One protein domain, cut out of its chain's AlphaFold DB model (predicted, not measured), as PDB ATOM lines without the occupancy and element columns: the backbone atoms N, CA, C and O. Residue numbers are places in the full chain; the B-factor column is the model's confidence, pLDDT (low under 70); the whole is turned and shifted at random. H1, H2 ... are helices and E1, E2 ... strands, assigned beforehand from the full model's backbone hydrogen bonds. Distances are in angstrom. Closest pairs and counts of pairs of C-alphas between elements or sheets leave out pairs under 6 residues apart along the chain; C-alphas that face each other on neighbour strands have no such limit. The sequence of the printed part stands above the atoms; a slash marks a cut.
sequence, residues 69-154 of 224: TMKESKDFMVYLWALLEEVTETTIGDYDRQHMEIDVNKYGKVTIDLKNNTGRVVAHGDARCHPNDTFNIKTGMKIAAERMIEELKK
ATOM      1  N   THR A  69      41.590 161.781  21.775       90.31
ATOM      2  CA  THR A  69      41.553 161.318  20.375       90.31
ATOM      3  C   THR A  69      42.577 160.215  20.106       90.31
ATOM      4  O   THR A  69      42.379 159.393  19.214       90.31
ATOM      5  N   MET A  70      43.621 160.089  20.940       89.25
ATOM      6  CA  MET A  70      44.578 158.983  20.848       89.25
ATOM      7  C   MET A  70      43.915 157.609  21.007       89.25
ATOM      8  O   MET A  70      44.442 156.630  20.484       89.25
ATOM      9  N   LYS A  71      42.753 157.514  21.670       90.19
ATOM     10  CA  LYS A  71      41.991 156.258  21.798       90.19
ATOM     11  C   LYS A  71      41.439 155.745  20.464       90.19
ATOM     12  O   LYS A  71      41.130 154.564  20.349       90.19
ATOM     13  N   GLU A  72      41.337 156.604  19.452       90.94
ATOM     14  CA  GLU A  72      40.932 156.218  18.094       90.94
ATOM     15  C   GLU A  72      42.083 155.544  17.323       90.94
ATOM     16  O   GLU A  72      41.857 154.868  16.316       90.94
ATOM     17  N   SER A  73      43.327 155.684  17.803       94.31
ATOM     18  CA  SER A  73      44.500 155.051  17.206       94.31
ATOM     19  C   SER A  73      44.611 153.583  17.613       94.31
ATOM     20  O   SER A  73      44.799 153.246  18.784       94.31
ATOM     21  N   LYS A  74      44.583 152.697  16.611       94.62
ATOM     22  CA  LYS A  74      44.813 151.257  16.801       94.62
ATOM     23  C   LYS A  74      46.174 150.974  17.432       94.62
ATOM     24  O   LYS A  74      46.242 150.177  18.361       94.62
ATOM     25  N   ASP A  75      47.226 151.654  16.982       95.38
ATOM     26  CA  ASP A  75      48.587 151.447  17.489       95.38
ATOM     27  C   ASP A  75      48.703 151.844  18.962       95.38
ATOM     28  O   ASP A  75      49.362 151.165  19.750       95.38
ATOM     29  N   PHE A  76      48.015 152.918  19.361       93.62
ATOM     30  CA  PHE A  76      47.983 153.334  20.759       93.62
ATOM     31  C   PHE A  76      47.241 152.321  21.632       93.62
ATOM     32  O   PHE A  76      47.733 151.960  22.700       93.62
ATOM     33  N   MET A  77      46.100 151.807  21.172       93.44
ATOM     34  CA  MET A  77      45.383 150.764  21.906       93.44
ATOM     35  C   MET A  77      46.213 149.480  22.020       93.44
ATOM     36  O   MET A  77      46.281 148.908  23.104       93.44
ATOM     37  N   VAL A  78      46.911 149.064  20.957       95.00
ATOM     38  CA  VAL A  78      47.855 147.929  21.000       95.00
ATOM     39  C   VAL A  78      48.954 148.167  22.037       95.00
ATOM     40  O   VAL A  78      49.274 147.266  22.808       95.00
ATOM     41  N   TYR A  79      49.495 149.385  22.109       95.31
ATOM     42  CA  TYR A  79      50.477 149.752  23.126       95.31
ATOM     43  C   TYR A  79      49.922 149.637  24.555       95.31
ATOM     44  O   TYR A  79      50.596 149.081  25.422       95.31
ATOM     45  N   LEU A  80      48.694 150.104  24.816       94.75
ATOM     46  CA  LEU A  80      48.068 149.959  26.138       94.75
ATOM     47  C   LEU A  80      47.862 148.489  26.520       94.75
ATOM     48  O   LEU A  80      48.146 148.115  27.656       94.75
ATOM     49  N   TRP A  81      47.419 147.656  25.578       94.50
ATOM     50  CA  TRP A  81      47.265 146.219  25.805       94.50
ATOM     51  C   TRP A  81      48.600 145.528  26.094       94.50
ATOM     52  O   TRP A  81      48.666 144.710  27.005       94.50
ATOM     53  N   ALA A  82      49.675 145.900  25.396       94.00
ATOM     54  CA  ALA A  82      51.011 145.374  25.677       94.00
ATOM     55  C   ALA A  82      51.492 145.743  27.092       94.00
ATOM     56  O   ALA A  82      52.038 144.900  27.797       94.00
ATOM     57  N   LEU A  83      51.247 146.982  27.537       94.19
ATOM     58  CA  LEU A  83      51.577 147.410  28.902       94.19
ATOM     59  C   LEU A  83      50.783 146.662  29.974       94.19
ATOM     60  O   LEU A  83      51.305 146.418  31.059       94.19
ATOM     61  N   LEU A  84      49.514 146.364  29.701       93.44
ATOM     62  CA  LEU A  84      48.688 145.578  30.605       93.44
ATOM     63  C   LEU A  84      49.228 144.148  30.713       93.44
ATOM     64  O   LEU A  84      49.419 143.656  31.822       93.44
ATOM     65  N   GLU A  85      49.553 143.538  29.572       90.94
ATOM     66  CA  GLU A  85      50.079 142.175  29.500       90.94
ATOM     67  C   GLU A  85      51.388 142.011  30.287       90.94
ATOM     68  O   GLU A  85      51.522 141.034  31.019       90.94
ATOM     69  N   GLU A  86      52.292 143.006  30.250       90.94
ATOM     70  CA  GLU A  86      53.521 143.040  31.074       90.94
ATOM     71  C   GLU A  86      53.251 142.845  32.582       90.94
ATOM     72  O   GLU A  86      54.141 142.420  33.319       90.94
ATOM     73  N   VAL A  87      52.050 143.188  33.063       89.75
ATOM     74  CA  VAL A  87      51.665 143.108  34.483       89.75
ATOM     75  C   VAL A  87      50.771 141.899  34.766       89.75
ATOM     76  O   VAL A  87      50.831 141.340  35.861       89.75
ATOM     77  N   THR A  88      49.934 141.489  33.812       87.06
ATOM     78  CA  THR A  88      48.878 140.487  34.030       87.06
ATOM     79  C   THR A  88      49.212 139.072  33.568       87.06
ATOM     80  O   THR A  88      48.438 138.168  33.888       87.06
ATOM     81  N   GLU A  89      50.326 138.863  32.853       79.06
ATOM     82  CA  GLU A  89      50.677 137.626  32.123       79.06
ATOM     83  C   GLU A  89      50.367 136.320  32.877       79.06
ATOM     84  O   GLU A  89      49.796 135.387  32.313       79.06
ATOM     85  N   THR A  90      50.715 136.255  34.164       74.38
ATOM     86  CA  THR A  90      50.589 135.044  34.993       74.38
ATOM     87  C   THR A  90      49.303 134.968  35.815       74.38
ATOM     88  O   THR A  90      49.011 133.924  36.394       74.38
ATOM     89  N   THR A  91      48.552 136.067  35.911       74.56
ATOM     90  CA  THR A  91      47.419 136.197  36.846       74.56
ATOM     91  C   THR A  91      46.067 136.147  36.137       74.56
ATOM     92  O   THR A  91      45.085 135.682  36.718       74.56
ATOM     93  N   ILE A  92      46.010 136.611  34.888       82.50
ATOM     94  CA  ILE A  92      44.782 136.737  34.099       82.50
ATOM     95  C   ILE A  92      44.771 135.662  33.009       82.50
ATOM     96  O   ILE A  92      45.710 135.553  32.223       82.50
ATOM     97  N   GLY A  93      43.710 134.853  32.964       78.75
ATOM     98  CA  GLY A  93      43.541 133.839  31.922       78.75
ATOM     99  C   GLY A  93      43.032 134.430  30.604       78.75
ATOM    100  O   GLY A  93      42.508 135.540  30.563       78.75
ATOM    101  N   ASP A  94      43.113 133.658  29.518       79.81
ATOM    102  CA  ASP A  94      42.680 134.106  28.183       79.81
ATOM    103  C   ASP A  94      41.212 134.544  28.127       79.81
ATOM    104  O   ASP A  94      40.876 135.495  27.421       79.81
ATOM    105  N   TYR A  95      40.338 133.869  28.879       78.56
ATOM    106  CA  TYR A  95      38.930 134.251  28.975       78.56
ATOM    107  C   TYR A  95      38.769 135.633  29.617       78.56
ATOM    108  O   TYR A  95      38.070 136.484  29.070       78.56
ATOM    109  N   ASP A  96      39.456 135.877  30.733       84.12
ATOM    110  CA  ASP A  96      39.389 137.145  31.457       84.12
ATOM    111  C   ASP A  96      39.902 138.295  30.577       84.12
ATOM    112  O   ASP A  96      39.234 139.323  30.469       84.12
ATOM    113  N   ARG A  97      41.015 138.094  29.849       84.75
ATOM    114  CA  ARG A  97      41.591 139.093  28.922       84.75
ATOM    115  C   ARG A  97      40.576 139.613  27.899       84.75
ATOM    116  O   ARG A  97      40.567 140.802  27.594       84.75
ATOM    117  N   GLN A  98      39.706 138.744  27.379       86.06
ATOM    118  CA  GLN A  98      38.685 139.121  26.389       86.06
ATOM    119  C   GLN A  98      37.578 140.017  26.960       86.06
ATOM    120  O   GLN A  98      36.853 140.652  26.197       86.06
ATOM    121  N   HIS A  99      37.449 140.076  28.285       90.94
ATOM    122  CA  HIS A  99      36.413 140.830  28.988       90.94
ATOM    123  C   HIS A  99      36.982 142.027  29.756       90.94
ATOM    124  O   HIS A  99      36.302 142.599  30.614       90.94
ATOM    125  N   MET A 100      38.222 142.413  29.454       93.75
ATOM    126  CA  MET A 100      38.843 143.604  30.012       93.75
ATOM    127  C   MET A 100      38.522 144.847  29.178       93.75
ATOM    128  O   MET A 100      38.440 144.800  27.951       93.75
ATOM    129  N   GLU A 101      38.386 145.983  29.847       95.25
ATOM    130  CA  GLU A 101      38.204 147.289  29.222       95.25
ATOM    131  C   GLU A 101      39.195 148.285  29.815       95.25
ATOM    132  O   GLU A 101      39.335 148.381  31.032       95.25
ATOM    133  N   ILE A 102      39.882 149.028  28.947       95.44
ATOM    134  CA  ILE A 102      40.823 150.082  29.324       95.44
ATOM    135  C   ILE A 102      40.222 151.419  28.896       95.44
ATOM    136  O   ILE A 102      39.887 151.595  27.724       95.44
ATOM    137  N   ASP A 103      40.155 152.382  29.812       94.56
ATOM    138  CA  ASP A 103      39.839 153.775  29.486       94.56
ATOM    139  C   ASP A 103      40.896 154.733  30.043       94.56
ATOM    140  O   ASP A 103      41.488 154.528  31.107       94.56
ATOM    141  N   VAL A 104      41.133 155.804  29.289       93.44
ATOM    142  CA  VAL A 104      42.000 156.914  29.677       93.44
ATOM    143  C   VAL A 104      41.268 158.208  29.370       93.44
ATOM    144  O   VAL A 104      40.890 158.465  28.224       93.44
ATOM    145  N   ASN A 105      41.087 159.049  30.387       91.25
ATOM    146  CA  ASN A 105      40.430 160.342  30.211       91.25
ATOM    147  C   ASN A 105      41.425 161.496  30.061       91.25
ATOM    148  O   ASN A 105      42.592 161.413  30.453       91.25
ATOM    149  N   LYS A 106      40.927 162.639  29.585       89.75
ATOM    150  CA  LYS A 106      41.698 163.865  29.326       89.75
ATOM    151  C   LYS A 106      42.406 164.443  30.544       89.75
ATOM    152  O   LYS A 106      43.261 165.312  30.407       89.75
ATOM    153  N   TYR A 107      42.052 163.998  31.746       88.62
ATOM    154  CA  TYR A 107      42.681 164.421  32.996       88.62
ATOM    155  C   TYR A 107      43.788 163.465  33.458       88.62
ATOM    156  O   TYR A 107      44.284 163.625  34.575       88.62
ATOM    157  N   GLY A 108      44.161 162.482  32.633       87.00
ATOM    158  CA  GLY A 108      45.199 161.507  32.951       87.00
ATOM    159  C   GLY A 108      44.768 160.508  34.023       87.00
ATOM    160  O   GLY A 108      45.585 160.108  34.854       87.00
ATOM    161  N   LYS A 109      43.473 160.164  34.068       92.88
ATOM    162  CA  LYS A 109      42.994 158.997  34.817       92.88
ATOM    163  C   LYS A 109      42.998 157.798  33.878       92.88
ATOM    164  O   LYS A 109      42.409 157.899  32.807       92.88
ATOM    165  N   VAL A 110      43.615 156.707  34.311       95.44
ATOM    166  CA  VAL A 110      43.550 155.387  33.678       95.44
ATOM    167  C   VAL A 110      42.601 154.520  34.497       95.44
ATOM    168  O   VAL A 110      42.671 154.547  35.729       95.44
ATOM    169  N   THR A 111      41.728 153.772  33.837       97.31
ATOM    170  CA  THR A 111      40.850 152.771  34.450       97.31
ATOM    171  C   THR A 111      40.928 151.467  33.677       97.31
ATOM    172  O   THR A 111      40.997 151.486  32.448       97.31
ATOM    173  N   ILE A 112      40.912 150.358  34.406       97.62
ATOM    174  CA  ILE A 112      40.909 149.002  33.872       97.62
ATOM    175  C   ILE A 112      39.806 148.232  34.589       97.62
ATOM    176  O   ILE A 112      39.859 148.069  35.808       97.62
ATOM    177  N   ASP A 113      38.822 147.771  33.829       97.31
ATOM    178  CA  ASP A 113      37.707 146.974  34.330       97.31
ATOM    179  C   ASP A 113      37.814 145.553  33.789       97.31
ATOM    180  O   ASP A 113      37.956 145.368  32.583       97.31
ATOM    181  N   LEU A 114      37.681 144.553  34.657       94.69
ATOM    182  CA  LEU A 114      37.414 143.175  34.252       94.69
ATOM    183  C   LEU A 114      35.927 142.888  34.432       94.69
ATOM    184  O   LEU A 114      35.386 143.041  35.534       94.69
ATOM    185  N   LYS A 115      35.274 142.441  33.363       94.25
ATOM    186  CA  LYS A 115      33.867 142.041  33.377       94.25
ATOM    187  C   LYS A 115      33.735 140.522  33.399       94.25
ATOM    188  O   LYS A 115      34.548 139.809  32.825       94.25
ATOM    189  N   ASN A 116      32.696 140.026  34.058       91.31
ATOM    190  CA  ASN A 116      32.331 138.614  33.989       91.31
ATOM    191  C   ASN A 116      31.405 138.329  32.790       91.31
ATOM    192  O   ASN A 116      31.094 139.204  31.979       91.31
ATOM    193  N   ASN A 117      30.894 137.099  32.728       91.19
ATOM    194  CA  ASN A 117      29.973 136.619  31.697       91.19
ATOM    195  C   ASN A 117      28.648 137.404  31.591       91.19
ATOM    196  O   ASN A 117      27.998 137.338  30.552       91.19
ATOM    197  N   THR A 118      28.226 138.125  32.635       91.69
ATOM    198  CA  THR A 118      27.012 138.964  32.611       91.69
ATOM    199  C   THR A 118      27.314 140.417  32.227       91.69
ATOM    200  O   THR A 118      26.407 141.245  32.151       91.69
ATOM    201  N   GLY A 119      28.585 140.748  31.969       92.12
ATOM    202  CA  GLY A 119      29.051 142.108  31.706       92.12
ATOM    203  C   GLY A 119      29.237 142.952  32.971       92.12
ATOM    204  O   GLY A 119      29.543 144.143  32.874       92.12
ATOM    205  N   ARG A 120      29.060 142.366  34.162       93.12
ATOM    206  CA  ARG A 120      29.266 143.041  35.446       93.12
ATOM    207  C   ARG A 120      30.760 143.194  35.713       93.12
ATOM    208  O   ARG A 120      31.500 142.223  35.607       93.12
ATOM    209  N   VAL A 121      31.185 144.385  36.131       94.62
ATOM    210  CA  VAL A 121      32.561 144.610  36.596       94.62
ATOM    211  C   VAL A 121      32.790 143.819  37.884       94.62
ATOM    212  O   VAL A 121      32.054 143.984  38.860       94.62
ATOM    213  N   VAL A 122      33.784 142.936  37.863       93.12
ATOM    214  CA  VAL A 122      34.162 142.066  38.987       93.12
ATOM    215  C   VAL A 122      35.533 142.388  39.569       93.12
ATOM    216  O   VAL A 122      35.816 141.961  40.686       93.12
ATOM    217  N   ALA A 123      36.349 143.160  38.856       94.75
ATOM    218  CA  ALA A 123      37.557 143.776  39.387       94.75
ATOM    219  C   ALA A 123      37.771 145.140  38.723       94.75
ATOM    220  O   ALA A 123      37.626 145.259  37.504       94.75
ATOM    221  N   HIS A 124      38.097 146.154  39.526       96.62
ATOM    222  CA  HIS A 124      38.321 147.519  39.065       96.62
ATOM    223  C   HIS A 124      39.700 148.008  39.492       96.62
ATOM    224  O   HIS A 124      40.072 147.949  40.661       96.62
ATOM    225  N   GLY A 125      40.451 148.556  38.550       97.25
ATOM    226  CA  GLY A 125      41.699 149.241  38.825       97.25
ATOM    227  C   GLY A 125      41.670 150.653  38.283       97.25
ATOM    228  O   GLY A 125      41.304 150.877  37.132       97.25
ATOM    229  N   ASP A 126      42.106 151.621  39.082       96.75
ATOM    230  CA  ASP A 126      42.291 152.977  38.596       96.75
ATOM    231  C   ASP A 126      43.600 153.603  39.050       96.75
ATOM    232  O   ASP A 126      44.141 153.309  40.113       96.75
ATOM    233  N   ALA A 127      44.117 154.505  38.230       94.75
ATOM    234  CA  ALA A 127      45.275 155.312  38.557       94.75
ATOM    235  C   ALA A 127      45.035 156.746  38.109       94.75
ATOM    236  O   ALA A 127      44.508 157.012  37.027       94.75
ATOM    237  N   ARG A 128      45.437 157.698  38.948       89.00
ATOM    238  CA  ARG A 128      45.320 159.122  38.648       89.00
ATOM    239  C   ARG A 128      46.594 159.840  39.051       89.00
ATOM    240  O   ARG A 128      46.993 159.773  40.209       89.00
ATOM    241  N   CYS A 129      47.181 160.585  38.121       78.06
ATOM    242  CA  CYS A 129      48.267 161.501  38.453       78.06
ATOM    243  C   CYS A 129      47.753 162.655  39.325       78.06
ATOM    244  O   CYS A 129      46.656 163.182  39.093       78.06
ATOM    245  N   HIS A 130      48.564 163.103  40.285       76.31
ATOM    246  CA  HIS A 130      48.276 164.334  41.016       76.31
ATOM    247  C   HIS A 130      48.179 165.502  40.015       76.31
ATOM    248  O   HIS A 130      48.880 165.479  38.999       76.31
ATOM    249  N   PRO A 131      47.329 166.529  40.226       70.25
ATOM    250  CA  PRO A 131      47.164 167.627  39.269       70.25
ATOM    251  C   PRO A 131      48.473 168.288  38.820       70.25
ATOM    252  O   PRO A 131      48.577 168.641  37.649       70.25
ATOM    253  N   ASN A 132      49.478 168.338  39.696       75.19
ATOM    254  CA  ASN A 132      50.769 168.982  39.432       75.19
ATOM    255  C   ASN A 132      51.810 168.082  38.739       75.19
ATOM    256  O   ASN A 132      52.833 168.595  38.299       75.19
ATOM    257  N   ASP A 133      51.560 166.777  38.618       76.75
ATOM    258  CA  ASP A 133      52.528 165.845  38.031       76.75
ATOM    259  C   ASP A 133      52.376 165.767  36.509       76.75
ATOM    260  O   ASP A 133      51.257 165.825  35.977       76.75
ATOM    261  N   THR A 134      53.481 165.546  35.799       79.88
ATOM    262  CA  THR A 134      53.444 165.152  34.386       79.88
ATOM    263  C   THR A 134      52.754 163.795  34.257       79.88
ATOM    264  O   THR A 134      53.086 162.851  34.972       79.88
ATOM    265  N   PHE A 135      51.776 163.687  33.355       82.38
ATOM    266  CA  PHE A 135      51.092 162.419  33.118       82.38
ATOM    267  C   PHE A 135      52.037 161.408  32.466       82.38
ATOM    268  O   PHE A 135      52.670 161.705  31.454       82.38
ATOM    269  N   ASN A 136      52.111 160.211  33.046       89.56
ATOM    270  CA  ASN A 136      52.860 159.088  32.500       89.56
ATOM    271  C   ASN A 136      51.912 157.899  32.339       89.56
ATOM    272  O   ASN A 136      51.525 157.262  33.321       89.56
ATOM    273  N   ILE A 137      51.553 157.609  31.088       90.75
ATOM    274  CA  ILE A 137      50.620 156.532  30.756       90.75
ATOM    275  C   ILE A 137      51.143 155.160  31.193       90.75
ATOM    276  O   ILE A 137      50.375 154.378  31.736       90.75
ATOM    277  N   LYS A 138      52.449 154.889  31.053       93.19
ATOM    278  CA  LYS A 138      53.051 153.609  31.450       93.19
ATOM    279  C   LYS A 138      52.905 153.368  32.951       93.19
ATOM    280  O   LYS A 138      52.469 152.300  33.371       93.19
ATOM    281  N   THR A 139      53.219 154.375  33.764       92.81
ATOM    282  CA  THR A 139      53.036 154.295  35.219       92.81
ATOM    283  C   THR A 139      51.559 154.183  35.596       92.81
ATOM    284  O   THR A 139      51.217 153.385  36.465       92.81
ATOM    285  N   GLY A 140      50.682 154.946  34.935       94.06
ATOM    286  CA  GLY A 140      49.237 154.880  35.160       94.06
ATOM    287  C   GLY A 140      48.658 153.493  34.876       94.06
ATOM    288  O   GLY A 140      47.954 152.952  35.721       94.06
ATOM    289  N   MET A 141      49.015 152.897  33.736       95.31
ATOM    290  CA  MET A 141      48.621 151.535  33.363       95.31
ATOM    291  C   MET A 141      49.086 150.511  34.394       95.31
ATOM    292  O   MET A 141      48.273 149.719  34.859       95.31
ATOM    293  N   LYS A 142      50.359 150.570  34.806       95.00
ATOM    294  CA  LYS A 142      50.906 149.645  35.804       95.00
ATOM    295  C   LYS A 142      50.130 149.692  37.123       95.00
ATOM    296  O   LYS A 142      49.680 148.657  37.597       95.00
ATOM    297  N   ILE A 143      49.929 150.886  37.684       95.19
ATOM    298  CA  ILE A 143      49.220 151.052  38.965       95.19
ATOM    299  C   ILE A 143      47.759 150.603  38.849       95.19
ATOM    300  O   ILE A 143      47.239 149.963  39.762       95.19
ATOM    301  N   ALA A 144      47.081 150.944  37.748       96.81
ATOM    302  CA  ALA A 144      45.702 150.522  37.531       96.81
ATOM    303  C   ALA A 144      45.608 148.991  37.418       96.81
ATOM    304  O   ALA A 144      44.755 148.392  38.063       96.81
ATOM    305  N   ALA A 145      46.517 148.351  36.680       95.81
ATOM    306  CA  ALA A 145      46.562 146.897  36.545       95.81
ATOM    307  C   ALA A 145      46.822 146.199  37.890       95.81
ATOM    308  O   ALA A 145      46.093 145.278  38.246       95.81
ATOM    309  N   GLU A 146      47.799 146.672  38.672       95.19
ATOM    310  CA  GLU A 146      48.098 146.138  40.011       95.19
ATOM    311  C   GLU A 146      46.872 146.216  40.933       95.19
ATOM    312  O   GLU A 146      46.507 145.225  41.560       95.19
ATOM    313  N   ARG A 147      46.167 147.353  40.951       96.62
ATOM    314  CA  ARG A 147      44.938 147.526  41.749       96.62
ATOM    315  C   ARG A 147      43.797 146.629  41.288       96.62
ATOM    316  O   ARG A 147      43.096 146.063  42.119       96.62
ATOM    317  N   MET A 148      43.626 146.471  39.977       96.00
ATOM    318  CA  MET A 148      42.639 145.539  39.437       96.00
ATOM    319  C   MET A 148      42.964 144.098  39.859       96.00
ATOM    320  O   MET A 148      42.064 143.366  40.257       96.00
ATOM    321  N   ILE A 149      44.238 143.687  39.836       93.38
ATOM    322  CA  ILE A 149      44.665 142.366  40.324       93.38
ATOM    323  C   ILE A 149      44.385 142.216  41.826       93.38
ATOM    324  O   ILE A 149      43.873 141.183  42.254       93.38
ATOM    325  N   GLU A 150      44.689 143.231  42.637       93.88
ATOM    326  CA  GLU A 150      44.379 143.224  44.073       93.88
ATOM    327  C   GLU A 150      42.878 143.055  44.336       93.88
ATOM    328  O   GLU A 150      42.483 142.334  45.253       93.88
ATOM    329  N   GLU A 151      42.029 143.696  43.534       94.38
ATOM    330  CA  GLU A 151      40.580 143.510  43.593       94.38
ATOM    331  C   GLU A 151      40.154 142.113  43.148       94.38
ATOM    332  O   GLU A 151      39.328 141.492  43.814       94.38
ATOM    333  N   LEU A 152      40.751 141.594  42.073       92.38
ATOM    334  CA  LEU A 152      40.466 140.269  41.529       92.38
ATOM    335  C   LEU A 152      40.744 139.144  42.531       92.38
ATOM    336  O   LEU A 152      40.025 138.144  42.539       92.38
ATOM    337  N   LYS A 153      41.775 139.310  43.366       92.06
ATOM    338  CA  LYS A 153      42.150 138.351  44.415       92.06
ATOM    339  C   LYS A 153      41.148 138.292  45.568       92.06
ATOM    340  O   LYS A 153      41.181 137.352  46.354       92.06
ATOM    341  N   LYS A 154      40.254 139.272  45.709       93.06
ATOM    342  CA  LYS A 154      39.227 139.241  46.759       93.06
ATOM    343  C   LYS A 154      38.156 138.206  46.416       93.06
ATOM    344  O   LYS A 154      37.865 137.940  45.251       93.06
TER     345      LYS A 154
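Overview. This is residues 69 to 154 of the 224 residues of an uncharacterized protein of Megasphaera elsdenii (UniProt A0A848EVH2). Look for a three-stranded wall, the antiparallel sheet E1, E2, E3, with the long helix H4 packed over one face and H2 crossing the same face toward the E1 edge; the other face is bare. The short helices H1 and H3 sit just before H2 and just before E1. The printed part has 86 residues, with named elements in the order H1, H2, H3, E1, E2, E3, H4; the sheet's order is E1, E2, E3, and the class is mixed, helices and strands. The whole is compact, with a radius of gyration of the C-alphas of 12.6 A and spans of 36 by 28 by 23 A.

Along the chain. Find C-alpha 69 at (41.553, 161.318, 20.375), where H1 begins; it takes residues 69 to 72. H2, residues 74 to 88, is 20.7 A long, and the short H3 takes residues 94 to 97. E1 is residues 100 to 104, starting at C-alpha 100 at (38.843, 143.604, 30.012). E2 is residues 109 to 115 at 19.3 A, and E3 is residues 121 to 128 at 19.4 A. H4, residues 137 to 152, runs 22.0 A to C-alpha 152 at (40.466, 140.269, 41.529).

Arrangement. Start at the sheet, a meander, each strand the antiparallel neighbour of the one before. In the hairpin of E1 and E2, N 101 and O 113 are 2.8 A apart, within hydrogen-bond range; in the hairpin of E2 and E3, N 112 and O 125 are too, at 2.8 A. H2 and H4 lie on the same face, making two layers, helices on one face of a sheet. H4 is over E2 and E3 at a height over the sheet of 6.3 A, slantwise to the strands at 34 degrees to E3 on the local plane; its closest C-alphas to E3 are Met 148 and Gly 125, 3.9 A apart. H2 has a height over the sheet of 10.4 A. H2 touches H4, closest at the C-alphas of Leu 84 and Ala 145, 6.4 A apart, at a steep tilt of 48 degrees, the same way. H1 is close to H2 but not clearly touching, with the C-alphas of Lys 71 and Met 77 closest at 6.5 A. H3 is apart from H4, and its closest C-alpha to E2 is that of Asp 96, 6.9 A from Leu 114. In H4 every O i to N i+4 pair is within hydrogen-bond range, in H2 10 of 11; H1 and H3 are too short for such a pair.

Size, cuts and confidence. The C-alphas of Asn 117 and Asn 132 are the two farthest apart, at 39.2 A. The printed part has no cut, and the link from E3 to H4, 8 residues, is short; the others are tight. The mean pLDDT of the printed part is 90.5, and no printed residue is under 70.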